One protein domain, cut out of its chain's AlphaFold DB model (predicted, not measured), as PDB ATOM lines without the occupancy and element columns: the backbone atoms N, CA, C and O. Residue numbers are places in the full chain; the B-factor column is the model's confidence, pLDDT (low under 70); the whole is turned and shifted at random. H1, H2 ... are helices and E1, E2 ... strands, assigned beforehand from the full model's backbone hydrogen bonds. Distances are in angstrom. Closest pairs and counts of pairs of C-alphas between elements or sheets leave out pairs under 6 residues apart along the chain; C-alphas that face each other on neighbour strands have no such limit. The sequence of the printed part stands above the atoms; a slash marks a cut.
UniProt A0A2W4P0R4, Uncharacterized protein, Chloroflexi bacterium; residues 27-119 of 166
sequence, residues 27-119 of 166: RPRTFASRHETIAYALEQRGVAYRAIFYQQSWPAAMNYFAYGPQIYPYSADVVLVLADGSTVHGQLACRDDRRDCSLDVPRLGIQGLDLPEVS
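This is residues 27 to 119 of the 166 residues of an uncharacterized protein of Chloroflexi bacterium (UniProt A0A2W4P0R4). What would a first look at the model show? A strongly twisted, curled sheet of five strands has the helix H1 packed on one of its faces, while the short helix H2 sits at one end and only grazes the sheet. What is it made of? The printed part has 93 residues with two named helices and five named strands, in the order H1 E1 H2 E2 E3 E4 E5, and its class is mixed, helices and strands; the sheet runs E1 - E2 - E3 - E4 - E5, all antiparallel. How large is its outline? It is compact, with a radius of gyration of the C-alphas of 13.4 A, and spans 39 by 34 by 20 A.

Where does the first element begin? H1 takes residues 34 to 44, 15.5 A long, with C-alpha 34 at (307.200, 469.691, 333.935). What follows it? E1 is residues 49 to 55, 17.7 A long, and H2 is residues 60 to 67. Where are the other strands? E2 is residues 75 to 82, 21.9 A long; E3 is residues 87 to 96, 28.5 A long, with C-alpha 87 at (295.954, 474.487, 318.984). E4 is residues 99 to 105, 18.6 A long, and E5 is residues 110 to 114, with C-alpha 114 at (299.073, 460.756, 335.609).

How do the strands pair? E2, E3, E4 and E5 form a meander, each strand the antiparallel neighbour of the one before, with hairpins E2 and E3, E3 and E4, and E4 and E5. N 78 and O 90 of E2 and E3 are 2.8 A apart, N 93 and O 102 of E3 and E4 3.0 A, and N 103 and O 113 of E4 and E5 2.8 A, each within hydrogen-bond range. What is beside E2 at the edge? The edge strand E1 is antiparallel to E2, their directions at 159 degrees, with N 53 and O 79 within hydrogen-bond range at 2.8 A. Where are the helices? H1 is on one face of the sheet, making two layers, a helix over a sheet; its closest C-alphas to E1 are those of His 35 and Ile 52, 7.1 A apart. H2 only grazes the sheet with its residues 60 to 64, its closest C-alphas to E2 being those of Ala 60 and Ser 75, 6.7 A apart, and H1 and H2 are apart. How are their backbones? In H1 and H2 every O i to N i+4 pair is within hydrogen-bond range.

How far does it reach? The two C-alphas farthest apart are those of Tyr 67 and Asp 84, 40.2 A. Is the printed part whole? It has no cut from 27 to 119, and no link is long; the link from H2 to E2 is short, the others tight. Where is confidence low? Residues 27 to 29 and residue 119 have pLDDT under 70, against a mean of 87.8 for the printed part.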
ATOM      1  N   ARG A  27     317.283 452.123 333.093       66.44
ATOM      2  CA  ARG A  27     317.322 453.244 334.021       66.44
ATOM      3  C   ARG A  27     316.012 454.034 333.935       66.44
ATOM      4  O   ARG A  27     315.619 454.424 332.835       66.44
ATOM      5  N   PRO A  28     315.342 454.310 335.069       65.06
ATOM      6  CA  PRO A  28     314.137 455.125 335.055       65.06
ATOM      7  C   PRO A  28     314.465 456.506 334.480       65.06
ATOM      8  O   PRO A  28     315.417 457.154 334.927       65.06
ATOM      9  N   ARG A  29     313.694 456.931 333.471       68.38
ATOM     10  CA  ARG A  29     313.849 458.238 332.824       68.38
ATOM     11  C   ARG A  29     313.627 459.319 333.882       68.38
ATOM     12  O   ARG A  29     312.598 459.330 334.551       68.38
ATOM     13  N   THR A  30     314.614 460.185 334.071       71.06
ATOM     14  CA  THR A  30     314.508 461.336 334.974       71.06
ATOM     15  C   THR A  30     313.990 462.532 334.196       71.06
ATOM     16  O   THR A  30     314.466 462.781 333.090       71.06
ATOM     17  N   PHE A  31     313.061 463.280 334.783       77.75
ATOM     18  CA  PHE A  31     312.501 464.486 334.178       77.75
ATOM     19  C   PHE A  31     312.971 465.701 334.967       77.75
ATOM     20  O   PHE A  31     312.761 465.769 336.180       77.75
ATOM     21  N   ALA A  32     313.623 466.639 334.284       73.38
ATOM     22  CA  ALA A  32     314.156 467.857 334.884       73.38
ATOM     23  C   ALA A  32     313.105 468.972 334.953       73.38
ATOM     24  O   ALA A  32     313.226 469.899 335.755       73.38
ATOM     25  N   SER A  33     312.065 468.898 334.118       80.75
ATOM     26  CA  SER A  33     311.013 469.909 334.066       80.75
ATOM     27  C   SER A  33     309.632 469.311 333.825       80.75
ATOM     28  O   SER A  33     309.474 468.236 333.248       80.75
ATOM     29  N   ARG A  34     308.594 470.059 334.219       86.06
ATOM     30  CA  ARG A  34     307.200 469.691 333.935       86.06
ATOM     31  C   ARG A  34     306.935 469.600 332.432       86.06
ATOM     32  O   ARG A  34     306.196 468.727 331.989       86.06
ATOM     33  N   HIS A  35     307.580 470.461 331.648       85.62
ATOM     34  CA  HIS A  35     307.487 470.439 330.192       85.62
ATOM     35  C   HIS A  35     307.899 469.075 329.620       85.62
ATOM     36  O   HIS A  35     307.173 468.517 328.804       85.62
ATOM     37  N   GLU A  36     308.999 468.494 330.108       84.88
ATOM     38  CA  GLU A  36     309.463 467.168 329.680       84.88
ATOM     39  C   GLU A  36     308.494 466.046 330.065       84.88
ATOM     40  O   GLU A  36     308.304 465.111 329.295       84.88
ATOM     41  N   THR A  37     307.845 466.140 331.232       88.12
ATOM     42  CA  THR A  37     306.847 465.134 331.640       88.12
ATOM     43  C   THR A  37     305.616 465.151 330.730       88.12
ATOM     44  O   THR A  37     305.125 464.092 330.348       88.12
ATOM     45  N   ILE A  38     305.152 466.343 330.330       88.50
ATOM     46  CA  ILE A  38     304.017 466.503 329.408       88.50
ATOM     47  C   ILE A  38     304.415 466.030 328.011       88.50
ATOM     48  O   ILE A  38     303.690 465.252 327.402       88.50
ATOM     49  N   ALA A  39     305.587 466.450 327.530       89.06
ATOM     50  CA  ALA A  39     306.174 465.983 326.278       89.06
ATOM     51  C   ALA A  39     306.206 464.451 326.206       89.06
ATOM     52  O   ALA A  39     305.685 463.857 325.266       89.06
ATOM     53  N   TYR A  40     306.729 463.810 327.248       87.25
ATOM     54  CA  TYR A  40     306.792 462.360 327.333       87.25
ATOM     55  C   TYR A  40     305.412 461.696 327.327       87.25
ATOM     56  O   TYR A  40     305.205 460.708 326.627       87.25
ATOM     57  N   ALA A  41     304.450 462.245 328.070       89.19
ATOM     58  CA  ALA A  41     303.082 461.738 328.082       89.19
ATOM     59  C   ALA A  41     302.416 461.830 326.694       89.19
ATOM     60  O   ALA A  41     301.696 460.915 326.290       89.19
ATOM     61  N   LEU A  42     302.689 462.898 325.938       90.88
ATOM     62  CA  LEU A  42     302.216 463.060 324.560       90.88
ATOM     63  C   LEU A  42     302.899 462.074 323.602       90.88
ATOM     64  O   LEU A  42     302.209 461.434 322.807       90.88
ATOM     65  N   GLU A  43     304.218 461.887 323.720       89.62
ATOM     66  CA  GLU A  43     304.982 460.893 322.953       89.62
ATOM     67  C   GLU A  43     304.427 459.477 323.160       89.62
ATOM     68  O   GLU A  43     304.177 458.761 322.192       89.62
ATOM     69  N   GLN A  44     304.163 459.083 324.412       88.56
ATOM     70  CA  GLN A  44     303.591 457.772 324.736       88.56
ATOM     71  C   GLN A  44     302.209 457.547 324.115       88.56
ATOM     72  O   GLN A  44     301.837 456.412 323.815       88.56
ATOM     73  N   ARG A  45     301.438 458.620 323.921       88.62
ATOM     74  CA  ARG A  45     300.118 458.586 323.280       88.62
ATOM     75  C   ARG A  45     300.188 458.736 321.758       88.62
ATOM     76  O   ARG A  45     299.143 458.736 321.114       88.62
ATOM     77  N   GLY A  46     301.385 458.859 321.182       90.12
ATOM     78  CA  GLY A  46     301.579 459.062 319.747       90.12
ATOM     79  C   GLY A  46     301.108 460.431 319.250       90.12
ATOM     80  O   GLY A  46     300.811 460.586 318.067       90.12
ATOM     81  N   VAL A  47     301.011 461.429 320.135       90.38
ATOM     82  CA  VAL A  47     300.589 462.785 319.772       90.38
ATOM     83  C   VAL A  47     301.804 463.591 319.330       90.38
ATOM     84  O   VAL A  47     302.667 463.938 320.134       90.38
ATOM     85  N   ALA A  48     301.848 463.943 318.045       91.69
ATOM     86  CA  ALA A  48     302.877 464.825 317.510       91.69
ATOM     87  C   ALA A  48     302.578 466.291 317.866       91.69
ATOM     88  O   ALA A  48     301.533 466.837 317.500       91.69
ATOM     89  N   TYR A  49     303.518 466.949 318.543       91.75
ATOM     90  CA  TYR A  49     303.402 468.344 318.960       91.75
ATOM     91  C   TYR A  49     304.597 469.179 318.488       91.75
ATOM     92  O   TYR A  49     305.688 468.671 318.240       91.75
ATOM     93  N   ARG A  50     304.372 470.486 318.348       92.75
ATOM     94  CA  ARG A  50     305.377 471.496 317.996       92.75
ATOM     95  C   ARG A  50     305.798 472.320 319.207       92.75
ATOM     96  O   ARG A  50     306.974 472.641 319.341       92.75
ATOM     97  N   ALA A  51     304.849 472.694 320.062       91.31
ATOM     98  CA  ALA A  51     305.119 473.492 321.252       91.31
ATOM     99  C   ALA A  51     304.120 473.179 322.369       91.31
ATOM    100  O   ALA A  51     302.961 472.858 322.109       91.31
ATOM    101  N   ILE A  52     304.583 473.301 323.612       92.06
ATOM    102  CA  ILE A  52     303.783 473.128 324.827       92.06
ATOM    103  C   ILE A  52     303.959 474.397 325.658       92.06
ATOM    104  O   ILE A  52     305.075 474.723 326.069       92.06
ATOM    105  N   PHE A  53     302.860 475.088 325.924       91.94
ATOM    106  CA  PHE A  53     302.803 476.234 326.821       91.94
ATOM    107  C   PHE A  53     301.938 475.872 328.018       91.94
ATOM    108  O   PHE A  53     300.936 475.178 327.873       91.94
ATOM    109  N   TYR A  54     302.306 476.343 329.202       90.31
ATOM    110  CA  TYR A  54     301.447 476.216 330.368       90.31
ATOM    111  C   TYR A  54     301.562 477.455 331.241       90.31
ATOM    112  O   TYR A  54     302.643 478.027 331.389       90.31
ATOM    113  N   GLN A  55     300.437 477.879 331.802       89.62
ATOM    114  CA  GLN A  55     300.366 479.034 332.687       89.62
ATOM    115  C   GLN A  55     299.265 478.828 333.718       89.62
ATOM    116  O   GLN A  55     298.227 478.243 333.421       89.62
ATOM    117  N   GLN A  56     299.480 479.321 334.935       88.12
ATOM    118  CA  GLN A  56     298.379 479.416 335.884       88.12
ATOM    119  C   GLN A  56     297.515 480.610 335.494       88.12
ATOM    120  O   GLN A  56     298.013 481.736 335.428       88.12
ATOM    121  N   SER A  57     296.238 480.370 335.234       85.31
ATOM    122  CA  SER A  57     295.283 481.443 335.004       85.31
ATOM    123  C   SER A  57     294.801 482.047 336.316       85.31
ATOM    124  O   SER A  57     294.840 481.447 337.394       85.31
ATOM    125  N   TRP A  58     294.335 483.286 336.221       81.81
ATOM    126  CA  TRP A  58     293.535 483.892 337.272       81.81
ATOM    127  C   TRP A  58     292.118 483.284 337.230       81.81
ATOM    128  O   TRP A  58     291.578 483.147 336.132       81.81
ATOM    129  N   PRO A  59     291.488 482.925 338.368       86.94
ATOM    130  CA  PRO A  59     291.899 483.182 339.754       86.94
ATOM    131  C   PRO A  59     292.735 482.066 340.406       86.94
ATOM    132  O   PRO A  59     293.176 482.236 341.543       86.94
ATOM    133  N   ALA A  60     292.973 480.943 339.718       85.62
ATOM    134  CA  ALA A  60     293.650 479.770 340.281       85.62
ATOM    135  C   ALA A  60     295.028 480.111 340.871       85.62
ATOM    136  O   ALA A  60     295.320 479.732 342.006       85.62
ATOM    137  N   ALA A  61     295.817 480.920 340.157       86.25
ATOM    138  CA  ALA A  61     297.114 481.390 340.635       86.25
ATOM    139  C   ALA A  61     297.006 482.149 341.969       86.25
ATOM    140  O   ALA A  61     297.736 481.859 342.913       86.25
ATOM    141  N   MET A  62     296.084 483.116 342.064       89.19
ATOM    142  CA  MET A  62     295.929 483.917 343.280       89.19
ATOM    143  C   MET A  62     295.466 483.069 344.456       89.19
ATOM    144  O   MET A  62     296.016 483.207 345.542       89.19
ATOM    145  N   ASN A  63     294.503 482.175 344.241       88.31
ATOM    146  CA  ASN A  63     293.982 481.339 345.316       88.31
ATOM    147  C   ASN A  63     295.048 480.381 345.856       88.31
ATOM    148  O   ASN A  63     295.186 480.251 347.071       88.31
ATOM    149  N   TYR A  64     295.850 479.780 344.971       87.38
ATOM    150  CA  TYR A  64     296.981 478.941 345.365       87.38
ATOM    151  C   TYR A  64     297.983 479.710 346.243       87.38
ATOM    152  O   TYR A  64     298.376 479.220 347.300       87.38
ATOM    153  N   PHE A  65     298.361 480.939 345.865       87.00
ATOM    154  CA  PHE A  65     299.317 481.735 346.649       87.00
ATOM    155  C   PHE A  65     298.718 482.370 347.915       87.00
ATOM    156  O   PHE A  65     299.451 482.593 348.874       87.00
ATOM    157  N   ALA A  66     297.417 482.667 347.935       90.00
ATOM    158  CA  ALA A  66     296.751 483.310 349.069       90.00
ATOM    159  C   ALA A  66     296.350 482.319 350.173       90.00
ATOM    160  O   ALA A  66     296.448 482.649 351.353       90.00
ATOM    161  N   TYR A  67     295.899 481.119 349.797       89.44
ATOM    162  CA  TYR A  67     295.345 480.127 350.730       89.44
ATOM    163  C   TYR A  67     296.212 478.870 350.877       89.44
ATOM    164  O   TYR A  67     295.995 478.077 351.793       89.44
ATOM    165  N   GLY A  68     297.208 478.697 350.008       85.94
ATOM    166  CA  GLY A  68     298.139 477.578 350.037       85.94
ATOM    167  C   GLY A  68     297.617 476.293 349.370       85.94
ATOM    168  O   GLY A  68     296.416 476.140 349.120       85.94
ATOM    169  N   PRO A  69     298.527 475.331 349.117       86.06
ATOM    170  CA  PRO A  69     298.261 474.125 348.328       86.06
ATOM    171  C   PRO A  69     297.286 473.141 348.988       86.06
ATOM    172  O   PRO A  69     296.701 472.313 348.300       86.06
ATOM    173  N   GLN A  70     297.092 473.229 350.308       84.12
ATOM    174  CA  GLN A  70     296.186 472.346 351.057       84.12
ATOM    175  C   GLN A  70     294.708 472.623 350.752       84.12
ATOM    176  O   GLN A  70     293.884 471.716 350.837       84.12
ATOM    177  N   ILE A  71     294.374 473.879 350.433       85.75
ATOM    178  CA  ILE A  71     293.000 474.325 350.161       85.75
ATOM    179  C   ILE A  71     292.789 474.489 348.656       85.75
ATOM    180  O   ILE A  71     291.765 474.065 348.124       85.75
ATOM    181  N   TYR A  72     293.765 475.087 347.966       86.12
ATOM    182  CA  TYR A  72     293.741 475.271 346.521       86.12
ATOM    183  C   TYR A  72     294.936 474.553 345.897       86.12
ATOM    184  O   TYR A  72     296.026 475.125 345.863       86.12
ATOM    185  N   PRO A  73     294.756 473.310 345.412       87.50
ATOM    186  CA  PRO A  73     295.822 472.581 344.746       87.50
ATOM    187  C   PRO A  73     296.336 473.338 343.521       87.50
ATOM    188  O   PRO A  73     295.613 474.097 342.867       87.50
ATOM    189  N   TYR A  74     297.606 473.105 343.191       89.19
ATOM    190  CA  TYR A  74     298.212 473.710 342.013       89.19
ATOM    191  C   TYR A  74     297.487 473.241 340.746       89.19
ATOM    192  O   TYR A  74     297.391 472.041 340.483       89.19
ATOM    193  N   SER A  75     297.028 474.192 339.935       90.81
ATOM    194  CA  SER A  75     296.438 473.924 338.624       90.81
ATOM    195  C   SER A  75     296.929 474.933 337.593       90.81
ATOM    196  O   SER A  75     297.211 476.085 337.921       90.81
ATOM    197  N   ALA A  76     297.071 474.495 336.347       92.31
ATOM    198  CA  ALA A  76     297.517 475.333 335.243       92.31
ATOM    199  C   ALA A  76     296.779 474.974 333.954       92.31
ATOM    200  O   ALA A  76     296.473 473.808 333.706       92.31
ATOM    201  N   ASP A  77     296.548 475.971 333.108       93.31
ATOM    202  CA  ASP A  77     296.087 475.744 331.746       93.31
ATOM    203  C   ASP A  77     297.269 475.317 330.886       93.31
ATOM    204  O   ASP A  77     298.357 475.897 330.963       93.31
ATOM    205  N   VAL A  78     297.045 474.312 330.048       93.62
ATOM    206  CA  VAL A  78     298.024 473.793 329.095       93.62
ATOM    207  C   VAL A  78     297.529 474.096 327.689       93.62
ATOM    208  O   VAL A  78     296.399 473.784 327.324       93.62
ATOM    209  N   VAL A  79     298.388 474.698 326.879       94.75
ATOM    210  CA  VAL A  79     298.137 474.972 325.469       94.75
ATOM    211  C   VAL A  79     299.154 474.192 324.651       94.75
ATOM    212  O   VAL A  79     300.361 474.415 324.743       94.75
ATOM    213  N   LEU A  80     298.653 473.263 323.850       94.06
ATOM    214  CA  LEU A  80     299.433 472.417 322.963       94.06
ATOM    215  C   LEU A  80     299.280 472.926 321.538       94.06
ATOM    216  O   LEU A  80     298.164 473.036 321.037       94.06
ATOM    217  N   VAL A  81     300.396 473.201 320.874       95.56
ATOM    218  CA  VAL A  81     300.427 473.419 319.427       95.56
ATOM    219  C   VAL A  81     300.839 472.099 318.797       95.56
ATOM    220  O   VAL A  81     301.967 471.647 319.009       95.56
ATOM    221  N   LEU A  82     299.930 471.460 318.066       94.88
ATOM    222  CA  LEU A  82     300.163 470.181 317.402       94.88
ATOM    223  C   LEU A  82     301.074 470.344 316.175       94.88
ATOM    224  O   LEU A  82     301.342 471.453 315.704       94.88
ATOM    225  N   ALA A  83     301.580 469.227 315.651       93.19
ATOM    226  CA  ALA A  83     302.459 469.233 314.481       93.19
ATOM    227  C   ALA A  83     301.790 469.808 313.216       93.19
ATOM    228  O   ALA A  83     302.466 470.440 312.400       93.19
ATOM    229  N   ASP A  84     300.469 469.645 313.092       92.31
ATOM    230  CA  ASP A  84     299.636 470.212 312.023       92.31
ATOM    231  C   ASP A  84     299.368 471.725 312.189       92.31
ATOM    232  O   ASP A  84     298.764 472.349 311.321       92.31
ATOM    233  N   GLY A  85     299.845 472.328 313.284       93.06
ATOM    234  CA  GLY A  85     299.653 473.739 313.614       93.06
ATOM    235  C   GLY A  85     298.343 474.047 314.337       93.06
ATOM    236  O   GLY A  85     298.119 475.204 314.691       93.06
ATOM    237  N   SER A  86     297.491 473.050 314.587       94.31
ATOM    238  CA  SER A  86     296.282 473.238 315.382       94.31
ATOM    239  C   SER A  86     296.619 473.432 316.863       94.31
ATOM    240  O   SER A  86     297.599 472.893 317.384       94.31
ATOM    241  N   THR A  87     295.792 474.218 317.553       95.44
ATOM    242  CA  THR A  87     295.954 474.487 318.984       95.44
ATOM    243  C   THR A  87     294.904 473.730 319.783       95.44
ATOM    244  O   THR A  87     293.705 473.789 319.488       95.44
ATOM    245  N   VAL A  88     295.354 473.041 320.826       94.94
ATOM    246  CA  VAL A  88     294.509 472.294 321.748       94.94
ATOM    247  C   VAL A  88     294.731 472.785 323.171       94.94
ATOM    248  O   VAL A  88     295.863 472.974 323.608       94.94
ATOM    249  N   HIS A  89     293.632 472.966 323.896       94.44
ATOM    250  CA  HIS A  89     293.646 473.349 325.300       94.44
ATOM    251  C   HIS A  89     293.446 472.124 326.187       94.44
ATOM    252  O   HIS A  89     292.640 471.241 325.880       94.44
ATOM    253  N   GLY A  90     294.179 472.103 327.287       93.25
ATOM    254  CA  GLY A  90     294.080 471.127 328.349       93.25
ATOM    255  C   GLY A  90     294.288 471.779 329.706       93.25
ATOM    256  O   GLY A  90     294.541 472.979 329.809       93.25
ATOM    257  N   GLN A  91     294.195 470.967 330.745       93.38
ATOM    258  CA  GLN A  91     294.366 471.373 332.125       93.38
ATOM    259  C   GLN A  91     295.354 470.438 332.810       93.38
ATOM    260  O   GLN A  91     295.388 469.235 332.561       93.38
ATOM    261  N   LEU A  92     296.180 471.018 333.665       93.12
ATOM    262  CA  LEU A  92     297.078 470.324 334.565       93.12
ATOM    263  C   LEU A  92     296.560 470.534 335.987       93.12
ATOM    264  O   LEU A  92     296.360 471.680 336.388       93.12
ATOM    265  N   ALA A  93     296.398 469.462 336.755       91.38
ATOM    266  CA  ALA A  93     296.006 469.530 338.160       91.38
ATOM    267  C   ALA A  93     296.922 468.649 339.012       91.38
ATOM    268  O   ALA A  93     297.131 467.484 338.687       91.38
ATOM    269  N   CYS A  94     297.469 469.193 340.096       90.56
ATOM    270  CA  CYS A  94     298.373 468.490 341.007       90.56
ATOM    271  C   CYS A  94     297.700 468.250 342.354       90.56
ATOM    272  O   CYS A  94     297.107 469.170 342.911       90.56
ATOM    273  N   ARG A  95     297.776 467.022 342.876       86.75
ATOM    274  CA  ARG A  95     297.106 466.653 344.134       86.75
ATOM    275  C   ARG A  95     297.856 467.120 345.375       86.75
ATOM    276  O   ARG A  95     297.218 467.493 346.352       86.75
ATOM    277  N   ASP A  96     299.179 467.084 345.324       83.12
ATOM    278  CA  ASP A  96     300.065 467.592 346.369       83.12
ATOM    279  C   ASP A  96     300.914 468.719 345.771       83.12
ATOM    280  O   ASP A  96     300.978 468.842 344.554       83.12
ATOM    281  N   ASP A  97     301.510 469.593 346.575       82.25
ATOM    282  CA  ASP A  97     302.119 470.864 346.161       82.25
ATOM    283  C   ASP A  97     303.065 470.746 344.942       82.25
ATOM    284  O   ASP A  97     304.267 470.503 345.056       82.25
ATOM    285  N   ARG A  98     302.496 470.909 343.734       83.25
ATOM    286  CA  ARG A  98     303.136 470.658 342.426       83.25
ATOM    287  C   ARG A  98     303.647 469.221 342.234       83.25
ATOM    288  O   ARG A  98     304.494 468.992 341.374       83.25
ATOM    289  N   ARG A  99     303.147 468.249 342.984       85.06
ATOM    290  CA  ARG A  99     303.423 466.811 342.867       85.06
ATOM    291  C   ARG A  99     302.143 466.062 342.517       85.06
ATOM    292  O   ARG A  99     301.054 466.625 342.592       85.06
ATOM    293  N   ASP A 100     302.287 464.813 342.082       87.50
ATOM    294  CA  ASP A 100     301.153 463.957 341.707       87.50
ATOM    295  C   ASP A 100     300.183 464.673 340.758       87.50
ATOM    296  O   ASP A 100     299.013 464.919 341.068       87.50
ATOM    297  N   CYS A 101     300.732 465.113 339.624       90.44
ATOM    298  CA  CYS A 101     299.996 465.899 338.647       90.44
ATOM    299  C   CYS A 101     299.350 465.007 337.597       90.44
ATOM    300  O   CYS A 101     299.972 464.077 337.100       90.44
ATOM    301  N   SER A 102     298.136 465.362 337.207       92.94
ATOM    302  CA  SER A 102     297.384 464.742 336.125       92.94
ATOM    303  C   SER A 102     297.169 465.750 335.001       92.94
ATOM    304  O   SER A 102     297.062 466.959 335.237       92.94
ATOM    305  N   LEU A 103     297.177 465.246 333.769       94.12
ATOM    306  CA  LEU A 103     296.937 466.007 332.554       94.12
ATOM    307  C   LEU A 103     295.598 465.601 331.940       94.12
ATOM    308  O   LEU A 103     295.374 464.432 331.618       94.12
ATOM    309  N   ASP A 104     294.766 466.601 331.687       94.19
ATOM    310  CA  ASP A 104     293.509 466.487 330.968       94.19
ATOM    311  C   ASP A 104     293.604 467.248 329.648       94.19
ATOM    312  O   ASP A 104     293.776 468.463 329.622       94.19
ATOM    313  N   VAL A 105     293.461 466.548 328.525       94.31
ATOM    314  CA  VAL A 105     293.346 467.159 327.195       94.31
ATOM    315  C   VAL A 105     292.158 466.531 326.462       94.31
ATOM    316  O   VAL A 105     292.333 465.598 325.668       94.31
ATOM    317  N   PRO A 106     290.930 467.039 326.683       92.06
ATOM    318  CA  PRO A 106     289.709 466.392 326.204       92.06
ATOM    319  C   PRO A 106     289.670 466.176 324.688       92.06
ATOM    320  O   PRO A 106     289.258 465.114 324.229       92.06
ATOM    321  N   ARG A 107     290.159 467.141 323.894       91.00
ATOM    322  CA  ARG A 107     290.191 467.024 322.420       91.00
ATOM    323  C   ARG A 107     291.121 465.924 321.904       91.00
ATOM    324  O   ARG A 107     290.943 465.486 320.775       91.00
ATOM    325  N   LEU A 108     292.097 465.498 322.703       89.50
ATOM    326  CA  LEU A 108     293.004 464.398 322.371       89.50
ATOM    327  C   LEU A 108     292.569 463.072 323.017       89.50
ATOM    328  O   LEU A 108     293.292 462.085 322.925       89.50
ATOM    329  N   GLY A 109     291.419 463.043 323.705       90.00
ATOM    330  CA  GLY A 109     290.967 461.870 324.460       90.00
ATOM    331  C   GLY A 109     291.846 461.548 325.673       90.00
ATOM    332  O   GLY A 109     291.821 460.424 326.171       90.00
ATOM    333  N   ILE A 110     292.643 462.511 326.139       89.44
ATOM    334  CA  ILE A 110     293.476 462.368 327.330       89.44
ATOM    335  C   ILE A 110     292.650 462.863 328.513       89.44
ATOM    336  O   ILE A 110     292.265 464.031 328.541       89.44
ATOM    337  N   GLN A 111     292.354 461.974 329.456       91.62
ATOM    338  CA  GLN A 111     291.630 462.299 330.683       91.62
ATOM    339  C   GLN A 111     292.346 461.659 331.869       91.62
ATOM    340  O   GLN A 111     292.665 460.468 331.808       91.62
ATOM    341  N   GLY A 112     292.615 462.443 332.910       86.19
ATOM    342  CA  GLY A 112     293.247 462.021 334.154       86.19
ATOM    343  C   GLY A 112     294.585 461.321 333.943       86.19
ATOM    344  O   GLY A 112     294.863 460.331 334.613       86.19
ATOM    345  N   LEU A 113     295.388 461.752 332.964       90.12
ATOM    346  CA  LEU A 113     296.653 461.083 332.680       90.12
ATOM    347  C   LEU A 113     297.690 461.479 333.724       90.12
ATOM    348  O   LEU A 113     298.186 462.604 333.697       90.12
ATOM    349  N   ASP A 114     298.035 460.545 334.606       89.69
ATOM    350  CA  ASP A 114     299.073 460.756 335.609       89.69
ATOM    351  C   ASP A 114     300.419 461.049 334.939       89.69
ATOM    352  O   ASP A 114     300.936 460.275 334.124       89.69
ATOM    353  N   LEU A 115     300.987 462.199 335.283       87.31
ATOM    354  CA  LEU A 115     302.303 462.611 334.839       87.31
ATOM    355  C   LEU A 115     303.353 462.058 335.802       87.31
ATOM    356  O   LEU A 115     303.176 462.145 337.020       87.31
ATOM    357  N   PRO A 116     304.484 461.555 335.280       83.81
ATOM    358  CA  PRO A 116     305.588 461.150 336.131       83.81
ATOM    359  C   PRO A 116     306.078 462.333 336.972       83.81
ATOM    360  O   PRO A 116     306.048 463.493 336.543       83.81
ATOM    361  N   GLU A 117     306.535 462.037 338.186       79.94
ATOM    362  CA  GLU A 117     307.033 463.066 339.091       79.94
ATOM    363  C   GLU A 117     308.297 463.717 338.511       79.94
ATOM    364  O   GLU A 117     309.192 463.049 337.981       79.94
ATOM    365  N   VAL A 118     308.370 465.047 338.606       76.94
ATOM    366  CA  VAL A 118     309.578 465.786 338.237       76.94
ATOM    367  C   VAL A 118     310.615 465.467 339.298       76.94
ATOM    368  O   VAL A 118     310.508 465.891 340.448       76.94
ATOM    369  N   SER A 119     311.610 464.673 338.925       66.50
ATOM    370  CA  SER A 119     312.643 464.272 339.857       66.50
ATOM    371  C   SER A 119     313.531 465.479 340.163       66.50
ATOM    372  O   SER A 119     314.316 465.890 339.316       66.50
TER     373      SER A 119